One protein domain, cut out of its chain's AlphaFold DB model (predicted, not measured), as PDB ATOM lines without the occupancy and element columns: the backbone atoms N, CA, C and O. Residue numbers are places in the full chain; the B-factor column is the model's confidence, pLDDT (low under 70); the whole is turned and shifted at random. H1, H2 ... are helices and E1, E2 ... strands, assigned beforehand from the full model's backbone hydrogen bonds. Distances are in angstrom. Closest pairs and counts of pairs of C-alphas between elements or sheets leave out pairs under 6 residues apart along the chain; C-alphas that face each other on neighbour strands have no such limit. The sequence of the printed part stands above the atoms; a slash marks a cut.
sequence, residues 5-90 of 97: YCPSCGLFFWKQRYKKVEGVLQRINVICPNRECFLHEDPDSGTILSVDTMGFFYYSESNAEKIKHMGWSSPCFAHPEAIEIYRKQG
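Overview. This is residues 5 to 90 of the 97 residues of an uncharacterized protein of Bacillus thuringiensis LM1212 (UniProt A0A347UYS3). A long, thin hairpin of two strands, E1 and E2, sticks out as an arm from one end of a loosely built body of short helices and links. In the body H2 and H4 lie nearly side by side and run the same way, H3 turns off across the end of H2, the small H1 sits by itself on the side nearer the arm, and the unnamed residues 5 to 17 run through the body and out into the arm. The printed part has 86 residues with two named strands followed by four named helices, in the order E1, E2, H1, H2, H3, H4; the sheet, E1 - E2, is antiparallel. The class is mixed, helices and strands, with under half of the residues in named elements. The whole is only just compact, close to loose, with a radius of gyration of the C-alphas of 13.9 A, and its outline is elongated, 45 by 27 by 19 A.

Arrangement. E1, residues 18 to 21, and E2, residues 24 to 27, are antiparallel neighbours and form a hairpin, with 139 degrees between their directions. The C-alphas of Tyr 18 and Arg 27 face each other at 4.6 A; N 19 and O 26 are 2.8 A apart and N 21 and O 24 are 2.9 A apart, within hydrogen-bond range. H1, residues 38 to 41, is apart from H2, residues 53 to 62. H3, residues 64 to 70, is close to H2 but not clearly touching it, the closest C-alphas being those of Ser 60 and Ile 67, 6.3 A apart; their lines are about perpendicular, at 78 degrees. H4, residues 80 to 88, is also close to H2 but not clearly touching, with the C-alphas of Thr 53 and Ala 82 the closest at 7.3 A; they run the same way at a shallow tilt of 8 degrees. H3 and H4 are apart. In H2, H3 and H4 every O i to N i+4 pair is within hydrogen-bond range; H1 is too short for such a pair, and its one O i to N i+3 pair is within range.

Along the chain. E1 begins at C-alpha 18, (253.303, 92.408, 130.379), and is 9.1 A long; E2 is 9.7 A long. H1 measures 5.4 A. H2 is 14.2 A long from C-alpha 53 at (240.499, 108.373, 136.735), and H3 is 9.9 A long. H4 measures 12.6 A and ends at C-alpha 88, (228.004, 106.834, 144.176).

Size, cuts and confidence. The two C-alphas farthest apart, those of Glu 22 and Glu 65, are 46.1 A apart. The printed part has no cut; the link from H1 to H2, 11 residues, is long. Mean pLDDT of the printed part is 78.2, and residues 15 to 20, 24 to 29 and 70 to 71 are under 70.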
ATOM      1  N   TYR A   5     239.774 103.154 129.106       86.19
ATOM      2  CA  TYR A   5     238.335 103.128 128.894       86.19
ATOM      3  C   TYR A   5     238.035 102.505 127.536       86.19
ATOM      4  O   TYR A   5     238.611 102.904 126.520       86.19
ATOM      5  N   CYS A   6     237.145 101.519 127.526       87.62
ATOM      6  CA  CYS A   6     236.607 100.900 126.326       87.62
ATOM      7  C   CYS A   6     235.304 101.613 125.928       87.62
ATOM      8  O   CYS A   6     234.284 101.404 126.586       87.62
ATOM      9  N   PRO A   7     235.279 102.414 124.847       84.88
ATOM     10  CA  PRO A   7     234.063 103.098 124.406       84.88
ATOM     11  C   PRO A   7     232.994 102.142 123.869       84.88
ATOM     12  O   PRO A   7     231.826 102.506 123.841       84.88
ATOM     13  N   SER A   8     233.387 100.933 123.447       86.50
ATOM     14  CA  SER A   8     232.466  99.917 122.927       86.50
ATOM     15  C   SER A   8     231.534  99.364 124.007       86.50
ATOM     16  O   SER A   8     230.330  99.312 123.788       86.50
ATOM     17  N   CYS A   9     232.080  98.938 125.148       83.56
ATOM     18  CA  CYS A   9     231.311  98.290 126.216       83.56
ATOM     19  C   CYS A   9     231.313  99.095 127.522       83.56
ATOM     20  O   CYS A   9     231.092  98.543 128.596       83.56
ATOM     21  N   GLY A  10     231.703 100.370 127.453       82.19
ATOM     22  CA  GLY A  10     231.733 101.293 128.586       82.19
ATOM     23  C   GLY A  10     232.698 100.929 129.720       82.19
ATOM     24  O   GLY A  10     232.690 101.608 130.744       82.19
ATOM     25  N   LEU A  11     233.523  99.888 129.568       85.75
ATOM     26  CA  LEU A  11     234.336  99.377 130.665       85.75
ATOM     27  C   LEU A  11     235.551 100.271 130.906       85.75
ATOM     28  O   LEU A  11     236.417 100.410 130.036       85.75
ATOM     29  N   PHE A  12     235.640 100.824 132.110       84.06
ATOM     30  CA  PHE A  12     236.854 101.441 132.627       84.06
ATOM     31  C   PHE A  12     237.694 100.387 133.347       84.06
ATOM     32  O   PHE A  12     237.175  99.652 134.188       84.06
ATOM     33  N   PHE A  13     238.978 100.280 133.004       83.62
ATOM     34  CA  PHE A  13     239.847  99.260 133.568       83.62
ATOM     35  C   PHE A  13     241.328  99.640 133.672       83.62
ATOM     36  O   PHE A  13     241.876 100.408 132.884       83.62
ATOM     37  N   TRP A  14     242.014  98.995 134.610       79.19
ATOM     38  CA  TRP A  14     243.442  99.156 134.890       79.19
ATOM     39  C   TRP A  14     244.240  97.868 134.627       79.19
ATOM     40  O   TRP A  14     244.595  97.121 135.532       79.19
ATOM     41  N   LYS A  15     244.551  97.540 133.371       68.19
ATOM     42  CA  LYS A  15     245.294  96.297 133.084       68.19
ATOM     43  C   LYS A  15     246.653  96.575 132.463       68.19
ATOM     44  O   LYS A  15     246.769  96.800 131.264       68.19
ATOM     45  N   GLN A  16     247.709  96.482 133.273       57.25
ATOM     46  CA  GLN A  16     249.061  96.301 132.746       57.25
ATOM     47  C   GLN A  16     249.254  94.822 132.410       57.25
ATOM     48  O   GLN A  16     249.515  94.004 133.287       57.25
ATOM     49  N   ARG A  17     249.112  94.456 131.136       62.06
ATOM     50  CA  ARG A  17     249.586  93.155 130.668       62.06
ATOM     51  C   ARG A  17     251.029  93.311 130.200       62.06
ATOM     52  O   ARG A  17     251.293  94.039 129.248       62.06
ATOM     53  N   TYR A  18     251.949  92.633 130.876       57.84
ATOM     54  CA  TYR A  18     253.303  92.408 130.379       57.84
ATOM     55  C   TYR A  18     253.402  90.959 129.898       57.84
ATOM     56  O   TYR A  18     252.923  90.051 130.579       57.84
ATOM     57  N   LYS A  19     254.006  90.729 128.734       59.31
ATOM     58  CA  LYS A  19     254.423  89.401 128.281       59.31
ATOM     59  C   LYS A  19     255.915  89.312 128.495       59.31
ATOM     60  O   LYS A  19     256.647  90.213 128.105       59.31
ATOM     61  N   LYS A  20     256.378  88.214 129.079       57.81
ATOM     62  CA  LYS A  20     257.803  87.904 129.047       57.81
ATOM     63  C   LYS A  20     258.113  87.335 127.664       57.81
ATOM     64  O   LYS A  20     257.611  86.268 127.320       57.81
ATOM     65  N   VAL A  21     258.877  88.069 126.866       73.19
ATOM     66  CA  VAL A  21     259.363  87.640 125.550       73.19
ATOM     67  C   VAL A  21     260.879  87.618 125.655       73.19
ATOM     68  O   VAL A  21     261.480  88.633 125.989       73.19
ATOM     69  N   GLU A  22     261.477  86.435 125.489       79.81
ATOM     70  CA  GLU A  22     262.939  86.241 125.558       79.81
ATOM     71  C   GLU A  22     263.579  86.757 126.862       79.81
ATOM     72  O   GLU A  22     264.674  87.306 126.889       79.81
ATOM     73  N   GLY A  23     262.873  86.607 127.984       75.56
ATOM     74  CA  GLY A  23     263.363  87.054 129.289       75.56
ATOM     75  C   GLY A  23     263.078  88.525 129.613       75.56
ATOM     76  O   GLY A  23     263.131  88.889 130.789       75.56
ATOM     77  N   VAL A  24     262.679  89.331 128.628       61.28
ATOM     78  CA  VAL A  24     262.357  90.756 128.778       61.28
ATOM     79  C   VAL A  24     260.850  90.945 128.962       61.28
ATOM     80  O   VAL A  24     260.039  90.331 128.269       61.28
ATOM     81  N   LEU A  25     260.451  91.796 129.911       57.94
ATOM     82  CA  LEU A  25     259.051  92.199 130.068       57.94
ATOM     83  C   LEU A  25     258.675  93.170 128.943       57.94
ATOM     84  O   LEU A  25     259.039  94.342 128.975       57.94
ATOM     85  N   GLN A  26     257.927  92.687 127.958       55.56
ATOM     86  CA  GLN A  26     257.319  93.513 126.922       55.56
ATOM     87  C   GLN A  26     255.905  93.913 127.334       55.56
ATOM     88  O   GLN A  26     255.136  93.106 127.853       55.56
ATOM     89  N   ARG A  27     255.537  95.169 127.092       58.22
ATOM     90  CA  ARG A  27     254.168  95.650 127.301       58.22
ATOM     91  C   ARG A  27     253.264  95.081 126.200       58.22
ATOM     92  O   ARG A  27     253.570  95.255 125.027       58.22
ATOM     93  N   ILE A  28     252.181  94.396 126.568       64.94
ATOM     94  CA  ILE A  28     251.211  93.826 125.617       64.94
ATOM     95  C   ILE A  28     250.227  94.911 125.176       64.94
ATOM     96  O   ILE A  28     249.879  95.787 125.977       64.94
ATOM     97  N   ASN A  29     249.751  94.807 123.930       69.44
ATOM     98  CA  ASN A  29     248.578  95.516 123.424       69.44
ATOM     99  C   ASN A  29     247.462  95.536 124.478       69.44
ATOM    100  O   ASN A  29     247.163  94.529 125.131       69.44
ATOM    101  N   VAL A  30     246.886  96.717 124.684       78.38
ATOM    102  CA  VAL A  30     245.761  96.897 125.598       78.38
ATOM    103  C   VAL A  30     244.548  96.258 124.934       78.38
ATOM    104  O   VAL A  30     244.183  96.643 123.834       78.38
ATOM    105  N   ILE A  31     243.953  95.274 125.602       84.62
ATOM    106  CA  ILE A  31     242.765  94.551 125.135       84.62
ATOM    107  C   ILE A  31     241.664  94.785 126.162       84.62
ATOM    108  O   ILE A  31     241.947  94.785 127.368       84.62
ATOM    109  N   CYS A  32     240.426  94.975 125.703       85.81
ATOM    110  CA  CYS A  32     239.285  95.114 126.599       85.81
ATOM    111  C   CYS A  32     239.172  93.836 127.442       85.81
ATOM    112  O   CYS A  32     239.155  92.751 126.875       85.81
ATOM    113  N   PRO A  33     239.131  93.885 128.782       82.12
ATOM    114  CA  PRO A  33     239.097  92.663 129.576       82.12
ATOM    115  C   PRO A  33     237.723  91.982 129.583       82.12
ATOM    116  O   PRO A  33     237.662  90.811 129.956       82.12
ATOM    117  N   ASN A  34     236.665  92.667 129.137       83.94
ATOM    118  CA  ASN A  34     235.342  92.076 128.990       83.94
ATOM    119  C   ASN A  34     235.315  91.093 127.811       83.94
ATOM    120  O   ASN A  34     235.364  91.539 126.672       83.94
ATOM    121  N   ARG A  35     235.200  89.785 128.077       85.38
ATOM    122  CA  ARG A  35     235.177  88.737 127.037       85.38
ATOM    123  C   ARG A  35     233.991  88.842 126.080       85.38
ATOM    124  O   ARG A  35     234.084  88.343 124.972       85.38
ATOM    125  N   GLU A  36     232.911  89.496 126.495       86.31
ATOM    126  CA  GLU A  36     231.719  89.709 125.667       86.31
ATOM    127  C   GLU A  36     231.838  90.956 124.773       86.31
ATOM    128  O   GLU A  36     230.978  91.218 123.936       86.31
ATOM    129  N   CYS A  37     232.890  91.764 124.946       86.75
ATOM    130  CA  CYS A  37     233.137  92.931 124.106       86.75
ATOM    131  C   CYS A  37     233.849  92.512 122.816       86.75
ATOM    132  O   CYS A  37     234.873  91.839 122.872       86.75
ATOM    133  N   PHE A  38     233.395  92.998 121.657       88.88
ATOM    134  CA  PHE A  38     234.046  92.695 120.376       88.88
ATOM    135  C   PHE A  38     235.523  93.136 120.332       88.88
ATOM    136  O   PHE A  38     236.345  92.456 119.732       88.88
ATOM    137  N   LEU A  39     235.893  94.214 121.043       87.00
ATOM    138  CA  LEU A  39     237.291  94.663 121.176       87.00
ATOM    139  C   LEU A  39     238.156  93.736 122.051       87.00
ATOM    140  O   LEU A  39     239.357  93.969 122.202       87.00
ATOM    141  N   HIS A  40     237.565  92.723 122.687       86.25
ATOM    142  CA  HIS A  40     238.310  91.624 123.296       86.25
ATOM    143  C   HIS A  40     238.809  90.635 122.244       86.25
ATOM    144  O   HIS A  40     239.948  90.179 122.338       86.25
ATOM    145  N   GLU A  41     237.949  90.302 121.279       85.75
ATOM    146  CA  GLU A  41     238.215  89.325 120.219       85.75
ATOM    147  C   GLU A  41     239.025  89.935 119.073       85.75
ATOM    148  O   GLU A  41     239.977  89.314 118.602       85.75
ATOM    149  N   ASP A  42     238.700  91.169 118.683       85.81
ATOM    150  CA  ASP A  42     239.386  91.933 117.641       85.81
ATOM    151  C   ASP A  42     239.798  93.323 118.169       85.81
ATOM    152  O   ASP A  42     239.085  94.314 117.972       85.81
ATOM    153  N   PRO A  43     240.939  93.426 118.876       81.06
ATOM    154  CA  PRO A  43     241.402  94.680 119.470       81.06
ATOM    155  C   PRO A  43     241.740  95.776 118.451       81.06
ATOM    156  O   PRO A  43     241.769  96.946 118.828       81.06
ATOM    157  N   ASP A  44     241.998  95.408 117.192       80.56
ATOM    158  CA  ASP A  44     242.409  96.333 116.132       80.56
ATOM    159  C   ASP A  44     241.199  96.950 115.400       80.56
ATOM    160  O   ASP A  44     241.331  97.969 114.720       80.56
ATOM    161  N   SER A  45     239.998  96.389 115.587       84.56
ATOM    162  CA  SER A  45     238.740  96.896 115.014       84.56
ATOM    163  C   SER A  45     238.211  98.193 115.647       84.56
ATOM    164  O   SER A  45     237.208  98.749 115.193       84.56
ATOM    165  N   GLY A  46     238.868  98.713 116.685       83.75
ATOM    166  CA  GLY A  46     238.486  99.976 117.305       83.75
ATOM    167  C   GLY A  46     239.515 100.502 118.296       83.75
ATOM    168  O   GLY A  46     240.688 100.146 118.262       83.75
ATOM    169  N   THR A  47     239.074 101.398 119.180       85.19
ATOM    170  CA  THR A  47     239.988 102.172 120.027       85.19
ATOM    171  C   THR A  47     239.705 101.952 121.502       85.19
ATOM    172  O   THR A  47     238.593 102.185 121.970       85.19
ATOM    173  N   ILE A  48     240.746 101.608 122.261       86.12
ATOM    174  CA  ILE A  48     240.751 101.706 123.723       86.12
ATOM    175  C   ILE A  48     241.472 102.988 124.118       86.12
ATOM    176  O   ILE A  48     242.650 103.190 123.810       86.12
ATOM    177  N   LEU A  49     240.758 103.866 124.814       86.06
ATOM    178  CA  LEU A  49     241.293 105.152 125.226       86.06
ATOM    179  C   LEU A  49     242.150 104.970 126.471       86.06
ATOM    180  O   LEU A  49     241.782 104.262 127.403       86.06
ATOM    181  N   SER A  50     243.311 105.615 126.491       86.62
ATOM    182  CA  SER A  50     244.036 105.828 127.739       86.62
ATOM    183  C   SER A  50     243.494 107.085 128.390       86.62
ATOM    184  O   SER A  50     243.595 108.155 127.794       86.62
ATOM    185  N   VAL A  51     242.950 106.954 129.587       83.25
ATOM    186  CA  VAL A  51     242.332 108.046 130.343       83.25
ATOM    187  C   VAL A  51     242.794 107.942 131.781       83.25
ATOM    188  O   VAL A  51     243.061 106.834 132.226       83.25
ATOM    189  N   ASP A  52     242.911 109.055 132.492       84.00
ATOM    190  CA  ASP A  52     243.082 109.018 133.940       84.00
ATOM    191  C   ASP A  52     241.717 108.964 134.655       84.00
ATOM    192  O   ASP A  52     240.685 109.334 134.085       84.00
ATOM    193  N   THR A  53     241.706 108.503 135.906       78.88
ATOM    194  CA  THR A  53     240.499 108.373 136.735       78.88
ATOM    195  C   THR A  53     239.734 109.693 136.859       78.88
ATOM    196  O   THR A  53     238.506 109.679 136.786       78.88
ATOM    197  N   MET A  54     240.422 110.835 136.986       82.31
ATOM    198  CA  MET A  54     239.762 112.144 137.099       82.31
ATOM    199  C   MET A  54     239.102 112.551 135.779       82.31
ATOM    200  O   MET A  54     237.954 112.994 135.769       82.31
ATOM    201  N   GLY A  55     239.789 112.364 134.653       82.31
ATOM    202  CA  GLY A  55     239.236 112.606 133.322       82.31
ATOM    203  C   GLY A  55     238.023 111.720 133.029       82.31
ATOM    204  O   GLY A  55     237.004 112.204 132.530       82.31
ATOM    205  N   PHE A  56     238.095 110.435 133.389       81.50
ATOM    206  CA  PHE A  56     236.959 109.527 133.255       81.50
ATOM    207  C   PHE A  56     235.794 109.920 134.165       81.50
ATOM    208  O   PHE A  56     234.653 109.864 133.719       81.50
ATOM    209  N   PHE A  57     236.068 110.365 135.392       78.56
ATOM    210  CA  PHE A  57     235.049 110.829 136.332       78.56
ATOM    211  C   PHE A  57     234.227 111.994 135.767       78.56
ATOM    212  O   PHE A  57     233.004 111.912 135.705       78.56
ATOM    213  N   TYR A  58     234.874 113.051 135.269       84.06
ATOM    214  CA  TYR A  58     234.143 114.178 134.674       84.06
ATOM    215  C   TYR A  58     233.344 113.769 133.432       84.06
ATOM    216  O   TYR A  58     232.224 114.245 133.210       84.06
ATOM    217  N   TYR A  59     233.905 112.871 132.619       83.69
ATOM    218  CA  TYR A  59     233.204 112.315 131.470       83.69
ATOM    219  C   TYR A  59     231.987 111.485 131.896       83.69
ATOM    220  O   TYR A  59     230.925 111.642 131.289       83.69
ATOM    221  N   SER A  60     232.108 110.640 132.927       78.62
ATOM    222  CA  SER A  60     231.023 109.777 133.397       78.62
ATOM    223  C   SER A  60     229.882 110.579 134.010       78.62
ATOM    224  O   SER A  60     228.729 110.280 133.711       78.62
ATOM    225  N   GLU A  61     230.175 111.640 134.765       81.31
ATOM    226  CA  GLU A  61     229.150 112.557 135.282       81.31
ATOM    227  C   GLU A  61     228.414 113.274 134.150       81.31
ATOM    228  O   GLU A  61     227.185 113.280 134.103       81.31
ATOM    229  N   SER A  62     229.163 113.820 133.189       84.81
ATOM    230  CA  SER A  62     228.588 114.569 132.062       84.81
ATOM    231  C   SER A  62     227.812 113.681 131.082       84.81
ATOM    232  O   SER A  62     227.033 114.183 130.275       84.81
ATOM    233  N   ASN A  63     228.027 112.362 131.124       81.19
ATOM    234  CA  ASN A  63     227.432 111.384 130.212       81.19
ATOM    235  C   ASN A  63     226.743 110.238 130.971       81.19
ATOM    236  O   ASN A  63     226.717 109.106 130.481       81.19
ATOM    237  N   ALA A  64     226.185 110.515 132.154       75.69
ATOM    238  CA  ALA A  64     225.697 109.496 133.086       75.69
ATOM    239  C   ALA A  64     224.689 108.518 132.462       75.69
ATOM    240  O   ALA A  64     224.839 107.308 132.610       75.69
ATOM    241  N   GLU A  65     223.709 109.014 131.702       80.06
ATOM    242  CA  GLU A  65     222.723 108.164 131.013       80.06
ATOM    243  C   GLU A  65     223.387 107.233 129.992       80.06
ATOM    244  O   GLU A  65     223.120 106.033 129.945       80.06
ATOM    245  N   LYS A  66     224.342 107.762 129.223       77.19
ATOM    246  CA  LYS A  66     225.104 106.986 128.242       77.19
ATOM    247  C   LYS A  66     225.953 105.910 128.926       77.19
ATOM    248  O   LYS A  66     225.998 104.779 128.454       77.19
ATOM    249  N   ILE A  67     226.614 106.246 130.035       75.69
ATOM    250  CA  ILE A  67     227.424 105.297 130.809       75.69
ATOM    251  C   ILE A  67     226.556 104.199 131.418       75.69
ATOM    252  O   ILE A  67     226.911 103.033 131.279       75.69
ATOM    253  N   LYS A  68     225.404 104.537 132.008       73.38
ATOM    254  CA  LYS A  68     224.456 103.547 132.547       73.38
ATOM    255  C   LYS A  68     223.971 102.563 131.486       73.38
ATOM    256  O   LYS A  68     223.817 101.383 131.780       73.38
ATOM    257  N   HIS A  69     223.732 103.035 130.263       71.31
ATOM    258  CA  HIS A  69     223.299 102.180 129.159       71.31
ATOM    259  C   HIS A  69     224.415 101.309 128.582       71.31
ATOM    260  O   HIS A  69     224.148 100.195 128.138       71.31
ATOM    261  N   MET A  70     225.643 101.822 128.537       67.00
ATOM    262  CA  MET A  70     226.745 101.160 127.838       67.00
ATOM    263  C   MET A  70     227.651 100.336 128.744       67.00
ATOM    264  O   MET A  70     228.424  99.548 128.209       67.00
ATOM    265  N   GLY A  71     227.642 100.542 130.064       69.69
ATOM    266  CA  GLY A  71     228.744 100.076 130.894       69.69
ATOM    267  C   GLY A  71     228.421  99.765 132.347       69.69
ATOM    268  O   GLY A  71     227.485 100.272 132.960       69.69
ATOM    269  N   TRP A  72     229.295  98.926 132.883       73.31
ATOM    270  CA  TRP A  72     229.408  98.492 134.264       73.31
ATOM    271  C   TRP A  72     230.897  98.530 134.645       73.31
ATOM    272  O   TRP A  72     231.770  98.653 133.778       73.31
ATOM    273  N   SER A  73     231.207  98.444 135.933       77.31
ATOM    274  CA  SER A  73     232.581  98.326 136.434       77.31
ATOM    275  C   SER A  73     232.716  97.116 137.356       77.31
ATOM    276  O   SER A  73     231.718  96.540 137.777       77.31
ATOM    277  N   SER A  74     233.938  96.688 137.657       78.94
ATOM    278  CA  SER A  74     234.187  95.557 138.558       78.94
ATOM    279  C   SER A  74     235.461  95.776 139.369       78.94
ATOM    280  O   SER A  74     236.450  96.267 138.808       78.94
ATOM    281  N   PRO A  75     235.494  95.377 140.655       79.31
ATOM    282  CA  PRO A  75     236.710  95.414 141.471       79.31
ATOM    283  C   PRO A  75     237.872  94.609 140.873       79.31
ATOM    284  O   PRO A  75     239.035  94.921 141.126       79.31
ATOM    285  N   CYS A  76     237.593  93.622 140.014       76.38
ATOM    286  CA  CYS A  76     238.615  92.887 139.261       76.38
ATOM    287  C   CYS A  76     239.409  93.790 138.298       76.38
ATOM    288  O   CYS A  76     240.516  93.443 137.874       76.38
ATOM    289  N   PHE A  77     238.846  94.946 137.933       76.12
ATOM    290  CA  PHE A  77     239.333  95.820 136.873       76.12
ATOM    291  C   PHE A  77     239.481  97.289 137.256       76.12
ATOM    292  O   PHE A  77     239.999  98.027 136.426       76.12
ATOM    293  N   ALA A  78     239.121  97.724 138.461       74.50
ATOM    294  CA  ALA A  78     239.390  99.089 138.917       74.50
ATOM    295  C   ALA A  78     239.803  99.136 140.396       74.50
ATOM    296  O   ALA A  78     239.500  98.222 141.162       74.50
ATOM    297  N   HIS A  79     240.495 100.210 140.800       77.56
ATOM    298  CA  HIS A  79     240.884 100.429 142.201       77.56
ATOM    299  C   HIS A  79     239.646 100.502 143.097       77.56
ATOM    300  O   HIS A  79     238.644 101.074 142.660       77.56
ATOM    301  N   PRO A  80     239.696 100.006 144.349       80.62
ATOM    302  CA  PRO A  80     238.566 100.101 145.271       80.62
ATOM    303  C   PRO A  80     238.009 101.525 145.407       80.62
ATOM    304  O   PRO A  80     236.797 101.711 145.386       80.62
ATOM    305  N   GLU A  81     238.877 102.538 145.433       78.56
ATOM    306  CA  GLU A  81     238.465 103.951 145.485       78.56
ATOM    307  C   GLU A  81     237.667 104.378 144.240       78.56
ATOM    308  O   GLU A  81     236.665 105.081 144.352       78.56
ATOM    309  N   ALA A  82     238.060 103.909 143.049       75.69
ATOM    310  CA  ALA A  82     237.316 104.161 141.817       75.69
ATOM    311  C   ALA A  82     235.963 103.433 141.829       75.69
ATOM    312  O   ALA A  82     234.949 104.008 141.440       75.69
ATOM    313  N   ILE A  83     235.916 102.200 142.349       81.81
ATOM    314  CA  ILE A  83     234.667 101.446 142.523       81.81
ATOM    315  C   ILE A  83     233.696 102.179 143.452       81.81
ATOM    316  O   ILE A  83     232.508 102.273 143.143       81.81
ATOM    317  N   GLU A  84     234.169 102.732 144.568       83.00
ATOM    318  CA  GLU A  84     233.320 103.518 145.469       83.00
ATOM    319  C   GLU A  84     232.733 104.754 144.786       83.00
ATOM    320  O   GLU A  84     231.551 105.062 144.965       83.00
ATOM    321  N   ILE A  85     233.540 105.445 143.983       77.75
ATOM    322  CA  ILE A  85     233.090 106.582 143.182       77.75
ATOM    323  C   ILE A  85     232.003 106.142 142.193       77.75
ATOM    324  O   ILE A  85     230.937 106.753 142.134       77.75
ATOM    325  N   TYR A  86     232.214 105.038 141.479       78.19
ATOM    326  CA  TYR A  86     231.247 104.509 140.514       78.19
ATOM    327  C   TYR A  86     229.928 104.088 141.158       78.19
ATOM    328  O   TYR A  86     228.862 104.396 140.617       78.19
ATOM    329  N   ARG A  87     229.970 103.480 142.351       83.62
ATOM    330  CA  ARG A  87     228.757 103.189 143.133       83.62
ATOM    331  C   ARG A  87     227.973 104.464 143.443       83.62
ATOM    332  O   ARG A  87     226.763 104.489 143.238       83.62
ATOM    333  N   LYS A  88     228.648 105.535 143.882       82.69
ATOM    334  CA  LYS A  88     228.004 106.834 144.176       82.69
ATOM    335  C   LYS A  88     227.350 107.461 142.940       82.69
ATOM    336  O   LYS A  88     226.350 108.155 143.073       82.69
ATOM    337  N   GLN A  89     227.886 107.188 141.753       72.94
ATOM    338  CA  GLN A  89     227.365 107.678 140.473       72.94
ATOM    339  C   GLN A  89     226.251 106.797 139.878       72.94
ATOM    340  O   GLN A  89     225.691 107.130 138.832       72.94
ATOM    341  N   GLY A  90     225.915 105.675 140.523       76.88
ATOM    342  CA  GLY A  90     224.903 104.740 140.032       76.88
ATOM    343  C   GLY A  90     225.357 103.909 138.828       76.88
ATOM    344  O   GLY A  90     224.511 103.435 138.070       76.88
TER     345      GLY A  90